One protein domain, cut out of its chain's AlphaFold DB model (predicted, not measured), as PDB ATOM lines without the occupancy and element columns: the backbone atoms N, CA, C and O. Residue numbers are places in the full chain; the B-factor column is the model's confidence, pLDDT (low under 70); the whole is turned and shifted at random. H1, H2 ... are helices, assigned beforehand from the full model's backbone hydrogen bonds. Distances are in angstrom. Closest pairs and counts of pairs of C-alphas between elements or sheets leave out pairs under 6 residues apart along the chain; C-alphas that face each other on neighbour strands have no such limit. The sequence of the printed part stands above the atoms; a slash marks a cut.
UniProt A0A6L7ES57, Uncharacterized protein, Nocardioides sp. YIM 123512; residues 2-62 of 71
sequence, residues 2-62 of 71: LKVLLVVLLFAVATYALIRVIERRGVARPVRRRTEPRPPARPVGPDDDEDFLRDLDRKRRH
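AT A GLANCE: This is residues 2 to 62 of the 71 residues of an uncharacterized protein of Nocardioides sp. YIM 123512 (UniProt A0A6L7ES57). A long straight helix, H1, and a shorter one, H2, lie far apart, joined by a long link that swings out from the end of H1 in a wide, open U. The helices do not pack on each other, and there is no shared core. The printed part has 61 residues with two named helices, H1 then H2, and no named strand; the class is all helix. It is extended, with a radius of gyration of the C-alphas of 20.9 A, and flat, spanning 63 by 34 by 14 A.

HOW THE PARTS SIT: H1, residues 2 to 24, and H2, residues 50 to 61, are apart. Residues 2 to 18, which belong to H1, stand free, and so do residues 31 to 62, of which 50 to 61 belong to H2. In H1 and H2 every O i to N i+4 pair is within hydrogen-bond range.

IN THESE COORDINATES: H1 runs 32.5 A from C-alpha 2 at (-108.804, 92.786, -46.666) to C-alpha 24. H2 runs 16.5 A, ending with C-alpha 61 at (-66.330, 118.367, -20.326).

THE WHOLE: The C-alphas farthest apart, of Leu 2 and Pro 46, are 63.2 A apart. The printed part has no cut. The link, residues 25 to 49, is long. Mean pLDDT of the printed part is 76.3; residues 26 to 44, 46 to 48, 50 and 52 are under 70.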
ATOM      1  N   LEU A   2    -110.190  93.295 -46.596       91.75
ATOM      2  CA  LEU A   2    -108.804  92.786 -46.666       91.75
ATOM      3  C   LEU A   2    -107.749  93.847 -47.041       91.75
ATOM      4  O   LEU A   2    -106.699  93.911 -46.419       91.75
ATOM      5  N   LYS A   3    -108.045  94.727 -48.008       90.69
ATOM      6  CA  LYS A   3    -107.131  95.813 -48.417       90.69
ATOM      7  C   LYS A   3    -106.792  96.763 -47.263       90.69
ATOM      8  O   LYS A   3    -105.642  97.149 -47.112       90.69
ATOM      9  N   VAL A   4    -107.781  97.097 -46.434       95.44
ATOM     10  CA  VAL A   4    -107.593  97.965 -45.261       95.44
ATOM     11  C   VAL A   4    -106.714  97.264 -44.228       95.44
ATOM     12  O   VAL A   4    -105.757  97.859 -43.748       95.44
ATOM     13  N   LEU A   5    -106.976  95.980 -43.955       96.38
ATOM     14  CA  LEU A   5    -106.143  95.167 -43.064       96.38
ATOM     15  C   LEU A   5    -104.684  95.117 -43.540       96.38
ATOM     16  O   LEU A   5    -103.766  95.242 -42.738       96.38
ATOM     17  N   LEU A   6    -104.475  94.973 -44.850       96.75
ATOM     18  CA  LEU A   6    -103.149  94.892 -45.457       96.75
ATOM     19  C   LEU A   6    -102.390  96.218 -45.318       96.75
ATOM     20  O   LEU A   6    -101.217  96.212 -44.959       96.75
ATOM     21  N   VAL A   7    -103.071  97.351 -45.508       97.06
ATOM     22  CA  VAL A   7    -102.491  98.681 -45.262       97.06
ATOM     23  C   VAL A   7    -102.122  98.855 -43.787       97.06
ATOM     24  O   VAL A   7    -101.003  99.260 -43.489       97.06
ATOM     25  N   VAL A   8    -103.011  98.496 -42.855       97.38
ATOM     26  CA  VAL A   8    -102.724  98.574 -41.409       97.38
ATOM     27  C   VAL A   8    -101.522  97.705 -41.039       97.38
ATOM     28  O   VAL A   8    -100.630  98.163 -40.326       97.38
ATOM     29  N   LEU A   9    -101.460  96.477 -41.556       97.75
ATOM     30  CA  LEU A   9    -100.346  95.564 -41.314       97.75
ATOM     31  C   LEU A   9     -99.029  96.120 -41.870       97.75
ATOM     32  O   LEU A   9     -98.007  96.059 -41.190       97.75
ATOM     33  N   LEU A  10     -99.056  96.706 -43.070       98.12
ATOM     34  CA  LEU A  10     -97.890  97.341 -43.681       98.12
ATOM     35  C   LEU A  10     -97.343  98.465 -42.786       98.12
ATOM     36  O   LEU A  10     -96.151  98.488 -42.480       98.12
ATOM     37  N   PHE A  11     -98.220  99.357 -42.317       98.12
ATOM     38  CA  PHE A  11     -97.840 100.439 -41.406       98.12
ATOM     39  C   PHE A  11     -97.323  99.911 -40.065       98.12
ATOM     40  O   PHE A  11     -96.318 100.415 -39.561       98.12
ATOM     41  N   ALA A  12     -97.955  98.879 -39.501       97.69
ATOM     42  CA  ALA A  12     -97.511  98.265 -38.253       97.69
ATOM     43  C   ALA A  12     -96.084  97.706 -38.374       97.69
ATOM     44  O   ALA A  12     -95.234  97.997 -37.531       97.69
ATOM     45  N   VAL A  13     -95.793  96.969 -39.452       98.19
ATOM     46  CA  VAL A  13     -94.461  96.401 -39.706       98.19
ATOM     47  C   VAL A  13     -93.424  97.499 -39.941       98.19
ATOM     48  O   VAL A  13     -92.347  97.450 -39.345       98.19
ATOM     49  N   ALA A  14     -93.742  98.508 -40.757       97.81
ATOM     50  CA  ALA A  14     -92.828  99.612 -41.045       97.81
ATOM     51  C   ALA A  14     -92.458 100.393 -39.776       97.81
ATOM     52  O   ALA A  14     -91.278 100.629 -39.504       97.81
ATOM     53  N   THR A  15     -93.456 100.732 -38.957       96.81
ATOM     54  CA  THR A  15     -93.253 101.481 -37.708       96.81
ATOM     55  C   THR A  15     -92.473 100.649 -36.687       96.81
ATOM     56  O   THR A  15     -91.532 101.150 -36.073       96.81
ATOM     57  N   TYR A  16     -92.796  99.358 -36.549       95.88
ATOM     58  CA  TYR A  16     -92.059  98.437 -35.680       95.88
ATOM     59  C   TYR A  16     -90.587  98.319 -36.089       95.88
ATOM     60  O   TYR A  16     -89.699  98.421 -35.242       95.88
ATOM     61  N   ALA A  17     -90.312  98.133 -37.384       95.69
ATOM     62  CA  ALA A  17     -88.952  98.022 -37.897       95.69
ATOM     63  C   ALA A  17     -88.151  99.310 -37.662       95.69
ATOM     64  O   ALA A  17     -87.008  99.241 -37.208       95.69
ATOM     65  N   LEU A  18     -88.764 100.475 -37.898       93.88
ATOM     66  CA  LEU A  18     -88.149 101.775 -37.640       93.88
ATOM     67  C   LEU A  18     -87.743 101.917 -36.167       93.88
ATOM     68  O   LEU A  18     -86.573 102.172 -35.878       93.88
ATOM     69  N   ILE A  19     -88.677 101.673 -35.241       90.88
ATOM     70  CA  ILE A  19     -88.405 101.713 -33.797       90.88
ATOM     71  C   ILE A  19     -87.290 100.723 -33.449       90.88
ATOM     72  O   ILE A  19     -86.316 101.092 -32.798       90.88
ATOM     73  N   ARG A  20     -87.364  99.485 -33.950       89.62
ATOM     74  CA  ARG A  20     -86.374  98.438 -33.670       89.62
ATOM     75  C   ARG A  20     -84.963  98.813 -34.128       89.62
ATOM     76  O   ARG A  20     -83.993  98.451 -33.459       89.62
ATOM     77  N   VAL A  21     -84.829  99.509 -35.255       90.69
ATOM     78  CA  VAL A  21     -83.537  99.999 -35.761       90.69
ATOM     79  C   VAL A  21     -82.999 101.128 -34.883       90.69
ATOM     80  O   VAL A  21     -81.816 101.107 -34.540       90.69
ATOM     81  N   ILE A  22     -83.852 102.072 -34.479       87.25
ATOM     82  CA  ILE A  22     -83.473 103.182 -33.591       87.25
ATOM     83  C   ILE A  22     -83.022 102.649 -32.220       87.25
ATOM     84  O   ILE A  22     -81.972 103.060 -31.721       87.25
ATOM     85  N   GLU A  23     -83.754 101.684 -31.652       83.19
ATOM     86  CA  GLU A  23     -83.391 101.002 -30.402       83.19
ATOM     87  C   GLU A  23     -82.034 100.298 -30.499       83.19
ATOM     88  O   GLU A  23     -81.186 100.441 -29.620       83.19
ATOM     89  N   ARG A  24     -81.815  99.524 -31.574       77.94
ATOM     90  CA  ARG A  24     -80.564  98.774 -31.782       77.94
ATOM     91  C   ARG A  24     -79.356  99.686 -31.967       77.94
ATOM     92  O   ARG A  24     -78.260  99.300 -31.580       77.94
ATOM     93  N   ARG A  25     -79.541 100.870 -32.557       77.75
ATOM     94  CA  ARG A  25     -78.471 101.862 -32.750       77.75
ATOM     95  C   ARG A  25     -78.168 102.677 -31.487       77.75
ATOM     96  O   ARG A  25     -77.281 103.518 -31.528       77.75
ATOM     97  N   GLY A  26     -78.879 102.445 -30.380       62.84
ATOM     98  CA  GLY A  26     -78.635 103.116 -29.099       62.84
ATOM     99  C   GLY A  26     -79.040 104.594 -29.060       62.84
ATOM    100  O   GLY A  26     -78.838 105.241 -28.039       62.84
ATOM    101  N   VAL A  27     -79.635 105.122 -30.138       60.88
ATOM    102  CA  VAL A  27     -80.032 106.539 -30.267       60.88
ATOM    103  C   VAL A  27     -81.287 106.841 -29.449       60.88
ATOM    104  O   VAL A  27     -81.414 107.913 -28.869       60.88
ATOM    105  N   ALA A  28     -82.186 105.868 -29.335       57.78
ATOM    106  CA  ALA A  28     -83.220 105.873 -28.318       57.78
ATOM    107  C   ALA A  28     -83.036 104.594 -27.520       57.78
ATOM    108  O   ALA A  28     -83.555 103.550 -27.900       57.78
ATOM    109  N   ARG A  29     -82.263 104.641 -26.432       58.31
ATOM    110  CA  ARG A  29     -82.411 103.632 -25.384       58.31
ATOM    111  C   ARG A  29     -83.849 103.811 -24.900       58.31
ATOM    112  O   ARG A  29     -84.124 104.842 -24.284       58.31
ATOM    113  N   PRO A  30     -84.792 102.888 -25.171       56.78
ATOM    114  CA  PRO A  30     -86.024 102.933 -24.422       56.78
ATOM    115  C   PRO A  30     -85.548 102.764 -22.992       56.78
ATOM    116  O   PRO A  30     -84.861 101.784 -22.675       56.78
ATOM    117  N   VAL A  31     -85.886 103.708 -22.123       58.44
ATOM    118  CA  VAL A  31     -86.011 103.368 -20.719       58.44
ATOM    119  C   VAL A  31     -87.129 102.335 -20.712       58.44
ATOM    120  O   VAL A  31     -88.302 102.650 -20.532       58.44
ATOM    121  N   ARG A  32     -86.786 101.069 -20.985       54.19
ATOM    122  CA  ARG A  32     -87.534  99.958 -20.448       54.19
ATOM    123  C   ARG A  32     -87.479 100.259 -18.966       54.19
ATOM    124  O   ARG A  32     -86.503  99.925 -18.303       54.19
ATOM    125  N   ARG A  33     -88.539 100.883 -18.450       54.78
ATOM    126  CA  ARG A  33     -89.026 100.575 -17.118       54.78
ATOM    127  C   ARG A  33     -89.359  99.089 -17.173       54.78
ATOM    128  O   ARG A  33     -90.507  98.678 -17.249       54.78
ATOM    129  N   ARG A  34     -88.312  98.260 -17.178       50.72
ATOM    130  CA  ARG A  34     -88.333  97.075 -16.360       50.72
ATOM    131  C   ARG A  34     -88.739  97.652 -15.017       50.72
ATOM    132  O   ARG A  34     -88.045  98.515 -14.483       50.72
ATOM    133  N   THR A  35     -89.883  97.230 -14.513       54.56
ATOM    134  CA  THR A  35     -90.057  97.155 -13.072       54.56
ATOM    135  C   THR A  35     -89.007  96.150 -12.596       54.56
ATOM    136  O   THR A  35     -89.308  95.006 -12.286       54.56
ATOM    137  N   GLU A  36     -87.728  96.524 -12.674       57.91
ATOM    138  CA  GLU A  36     -86.759  95.992 -11.750       57.91
ATOM    139  C   GLU A  36     -87.283  96.455 -10.394       57.91
ATOM    140  O   GLU A  36     -87.656  97.631 -10.259       57.91
ATOM    141  N   PRO A  37     -87.423  95.546  -9.416       56.47
ATOM    142  CA  PRO A  37     -87.592  95.977  -8.044       56.47
ATOM    143  C   PRO A  37     -86.508  97.023  -7.825       56.47
ATOM    144  O   PRO A  37     -85.335  96.722  -8.056       56.47
ATOM    145  N   ARG A  38     -86.900  98.263  -7.503       62.66
ATOM    146  CA  ARG A  38     -85.946  99.303  -7.122       62.66
ATOM    147  C   ARG A  38     -85.003  98.617  -6.133       62.66
ATOM    148  O   ARG A  38     -85.525  98.101  -5.138       62.66
ATOM    149  N   PRO A  39     -83.691  98.490  -6.420       62.09
ATOM    150  CA  PRO A  39     -82.798  97.910  -5.437       62.09
ATOM    151  C   PRO A  39     -83.049  98.683  -4.139       62.09
ATOM    152  O   PRO A  39     -83.223  99.908  -4.218       62.09
ATOM    153  N   PRO A  40     -83.198  97.999  -2.985       66.94
ATOM    154  CA  PRO A  40     -83.393  98.697  -1.720       66.94
ATOM    155  C   PRO A  40     -82.335  99.789  -1.657       66.94
ATOM    156  O   PRO A  40     -81.199  99.514  -2.056       66.94
ATOM    157  N   ALA A  41     -82.739 101.014  -1.292       63.94
ATOM    158  CA  ALA A  41     -81.846 102.164  -1.250       63.94
ATOM    159  C   ALA A  41     -80.577 101.721  -0.523       63.94
ATOM    160  O   ALA A  41     -80.602 101.453   0.679       63.94
ATOM    161  N   ARG A  42     -79.511 101.496  -1.295       67.56
ATOM    162  CA  ARG A  42     -78.229 101.147  -0.709       67.56
ATOM    163  C   ARG A  42     -77.837 102.380   0.097       67.56
ATOM    164  O   ARG A  42     -78.109 103.481  -0.385       67.56
ATOM    165  N   PRO A  43     -77.277 102.229   1.305       63.94
ATOM    166  CA  PRO A  43     -76.609 103.340   1.958       63.94
ATOM    167  C   PRO A  43     -75.649 103.945   0.931       63.94
ATOM    168  O   PRO A  43     -74.733 103.260   0.477       63.94
ATOM    169  N   VAL A  44     -75.972 105.149   0.466       63.66
ATOM    170  CA  VAL A  44     -75.162 105.885  -0.501       63.66
ATOM    171  C   VAL A  44     -73.960 106.363   0.297       63.66
ATOM    172  O   VAL A  44     -74.125 107.018   1.330       63.66
ATOM    173  N   GLY A  45     -72.770 105.905  -0.086       72.62
ATOM    174  CA  GLY A  45     -71.546 106.437   0.497       72.62
ATOM    175  C   GLY A  45     -71.370 107.894   0.055       72.62
ATOM    176  O   GLY A  45     -71.865 108.236  -1.014       72.62
ATOM    177  N   PRO A  46     -70.636 108.732   0.805       62.62
ATOM    178  CA  PRO A  46     -70.336 110.113   0.398       62.62
ATOM    179  C   PRO A  46     -69.734 110.244  -1.018       62.62
ATOM    180  O   PRO A  46     -69.804 111.299  -1.634       62.62
ATOM    181  N   ASP A  47     -69.144 109.165  -1.544       64.50
ATOM    182  CA  ASP A  47     -68.543 109.107  -2.882       64.50
ATOM    183  C   ASP A  47     -69.550 108.781  -4.012       64.50
ATOM    184  O   ASP A  47     -69.217 108.918  -5.189       64.50
ATOM    185  N   ASP A  48     -70.764 108.327  -3.673       62.22
ATOM    186  CA  ASP A  48     -71.824 107.908  -4.611       62.22
ATOM    187  C   ASP A  48     -72.936 108.973  -4.766       62.22
ATOM    188  O   ASP A  48     -73.981 108.709  -5.373       62.22
ATOM    189  N   ASP A  49     -72.734 110.177  -4.223       72.31
ATOM    190  CA  ASP A  49     -73.688 111.278  -4.336       72.31
ATOM    191  C   ASP A  49     -73.752 111.809  -5.782       72.31
ATOM    192  O   ASP A  49     -72.734 112.015  -6.455       72.31
ATOM    193  N   GLU A  50     -74.972 112.048  -6.280       67.12
ATOM    194  CA  GLU A  50     -75.206 112.526  -7.654       67.12
ATOM    195  C   GLU A  50     -74.478 113.853  -7.937       67.12
ATOM    196  O   GLU A  50     -74.065 114.101  -9.073       67.12
ATOM    197  N   ASP A  51     -74.278 114.673  -6.903       71.12
ATOM    198  CA  ASP A  51     -73.583 115.956  -6.986       71.12
ATOM    199  C   ASP A  51     -72.083 115.780  -7.285       71.12
ATOM    200  O   ASP A  51     -71.557 116.429  -8.192       71.12
ATOM    201  N   PHE A  52     -71.407 114.818  -6.645       69.94
ATOM    202  CA  PHE A  52     -69.992 114.524  -6.911       69.94
ATOM    203  C   PHE A  52     -69.775 113.989  -8.333       69.94
ATOM    204  O   PHE A  52     -68.860 114.409  -9.053       69.94
ATOM    205  N   LEU A  53     -70.659 113.093  -8.790       73.81
ATOM    206  CA  LEU A  53     -70.623 112.580 -10.163       73.81
ATOM    207  C   LEU A  53     -70.840 113.698 -11.192       73.81
ATOM    208  O   LEU A  53     -70.211 113.694 -12.255       73.81
ATOM    209  N   ARG A  54     -71.694 114.677 -10.877       74.81
ATOM    210  CA  ARG A  54     -71.969 115.832 -11.736       74.81
ATOM    211  C   ARG A  54     -70.763 116.757 -11.864       74.81
ATOM    212  O   ARG A  54     -70.498 117.244 -12.968       74.81
ATOM    213  N   ASP A  55     -70.013 116.954 -10.787       73.56
ATOM    214  CA  ASP A  55     -68.791 117.757 -10.794       73.56
ATOM    215  C   ASP A  55     -67.665 117.093 -11.590       73.56
ATOM    216  O   ASP A  55     -66.985 117.758 -12.380       73.56
ATOM    217  N   LEU A  56     -67.516 115.767 -11.493       75.19
ATOM    218  CA  LEU A  56     -66.594 115.018 -12.351       75.19
ATOM    219  C   LEU A  56     -66.972 115.125 -13.830       75.19
ATOM    220  O   LEU A  56     -66.103 115.346 -14.677       75.19
ATOM    221  N   ASP A  57     -68.258 115.008 -14.157       76.81
ATOM    222  CA  ASP A  57     -68.736 115.167 -15.530       76.81
ATOM    223  C   ASP A  57     -68.509 116.594 -16.053       76.81
ATOM    224  O   ASP A  57     -68.111 116.772 -17.211       76.81
ATOM    225  N   ARG A  58     -68.686 117.617 -15.205       76.44
ATOM    226  CA  ARG A  58     -68.370 119.015 -15.534       76.44
ATOM    227  C   ARG A  58     -66.878 119.192 -15.820       76.44
ATOM    228  O   ARG A  58     -66.529 119.750 -16.861       76.44
ATOM    229  N   LYS A  59     -66.011 118.639 -14.967       71.44
ATOM    230  CA  LYS A  59     -64.547 118.692 -15.107       71.44
ATOM    231  C   LYS A  59     -64.034 117.933 -16.336       71.44
ATOM    232  O   LYS A  59     -63.098 118.380 -16.991       71.44
ATOM    233  N   ARG A  60     -64.667 116.810 -16.707       76.31
ATOM    234  CA  ARG A  60     -64.340 116.068 -17.942       76.31
ATOM    235  C   ARG A  60     -64.754 116.814 -19.210       76.31
ATOM    236  O   ARG A  60     -64.093 116.657 -20.233       76.31
ATOM    237  N   ARG A  61     -65.847 117.585 -19.171       75.38
ATOM    238  CA  ARG A  61     -66.330 118.367 -20.326       75.38
ATOM    239  C   ARG A  61     -65.560 119.666 -20.542       75.38
ATOM    240  O   ARG A  61     -65.413 120.074 -21.690       75.38
ATOM    241  N   HIS A  62     -65.068 120.289 -19.475       70.31
ATOM    242  CA  HIS A  62     -64.296 121.531 -19.530       70.31
ATOM    243  C   HIS A  62     -62.963 121.365 -18.783       70.31
ATOM    244  O   HIS A  62     -62.852 121.785 -17.636       70.31
TER     245      HIS A  62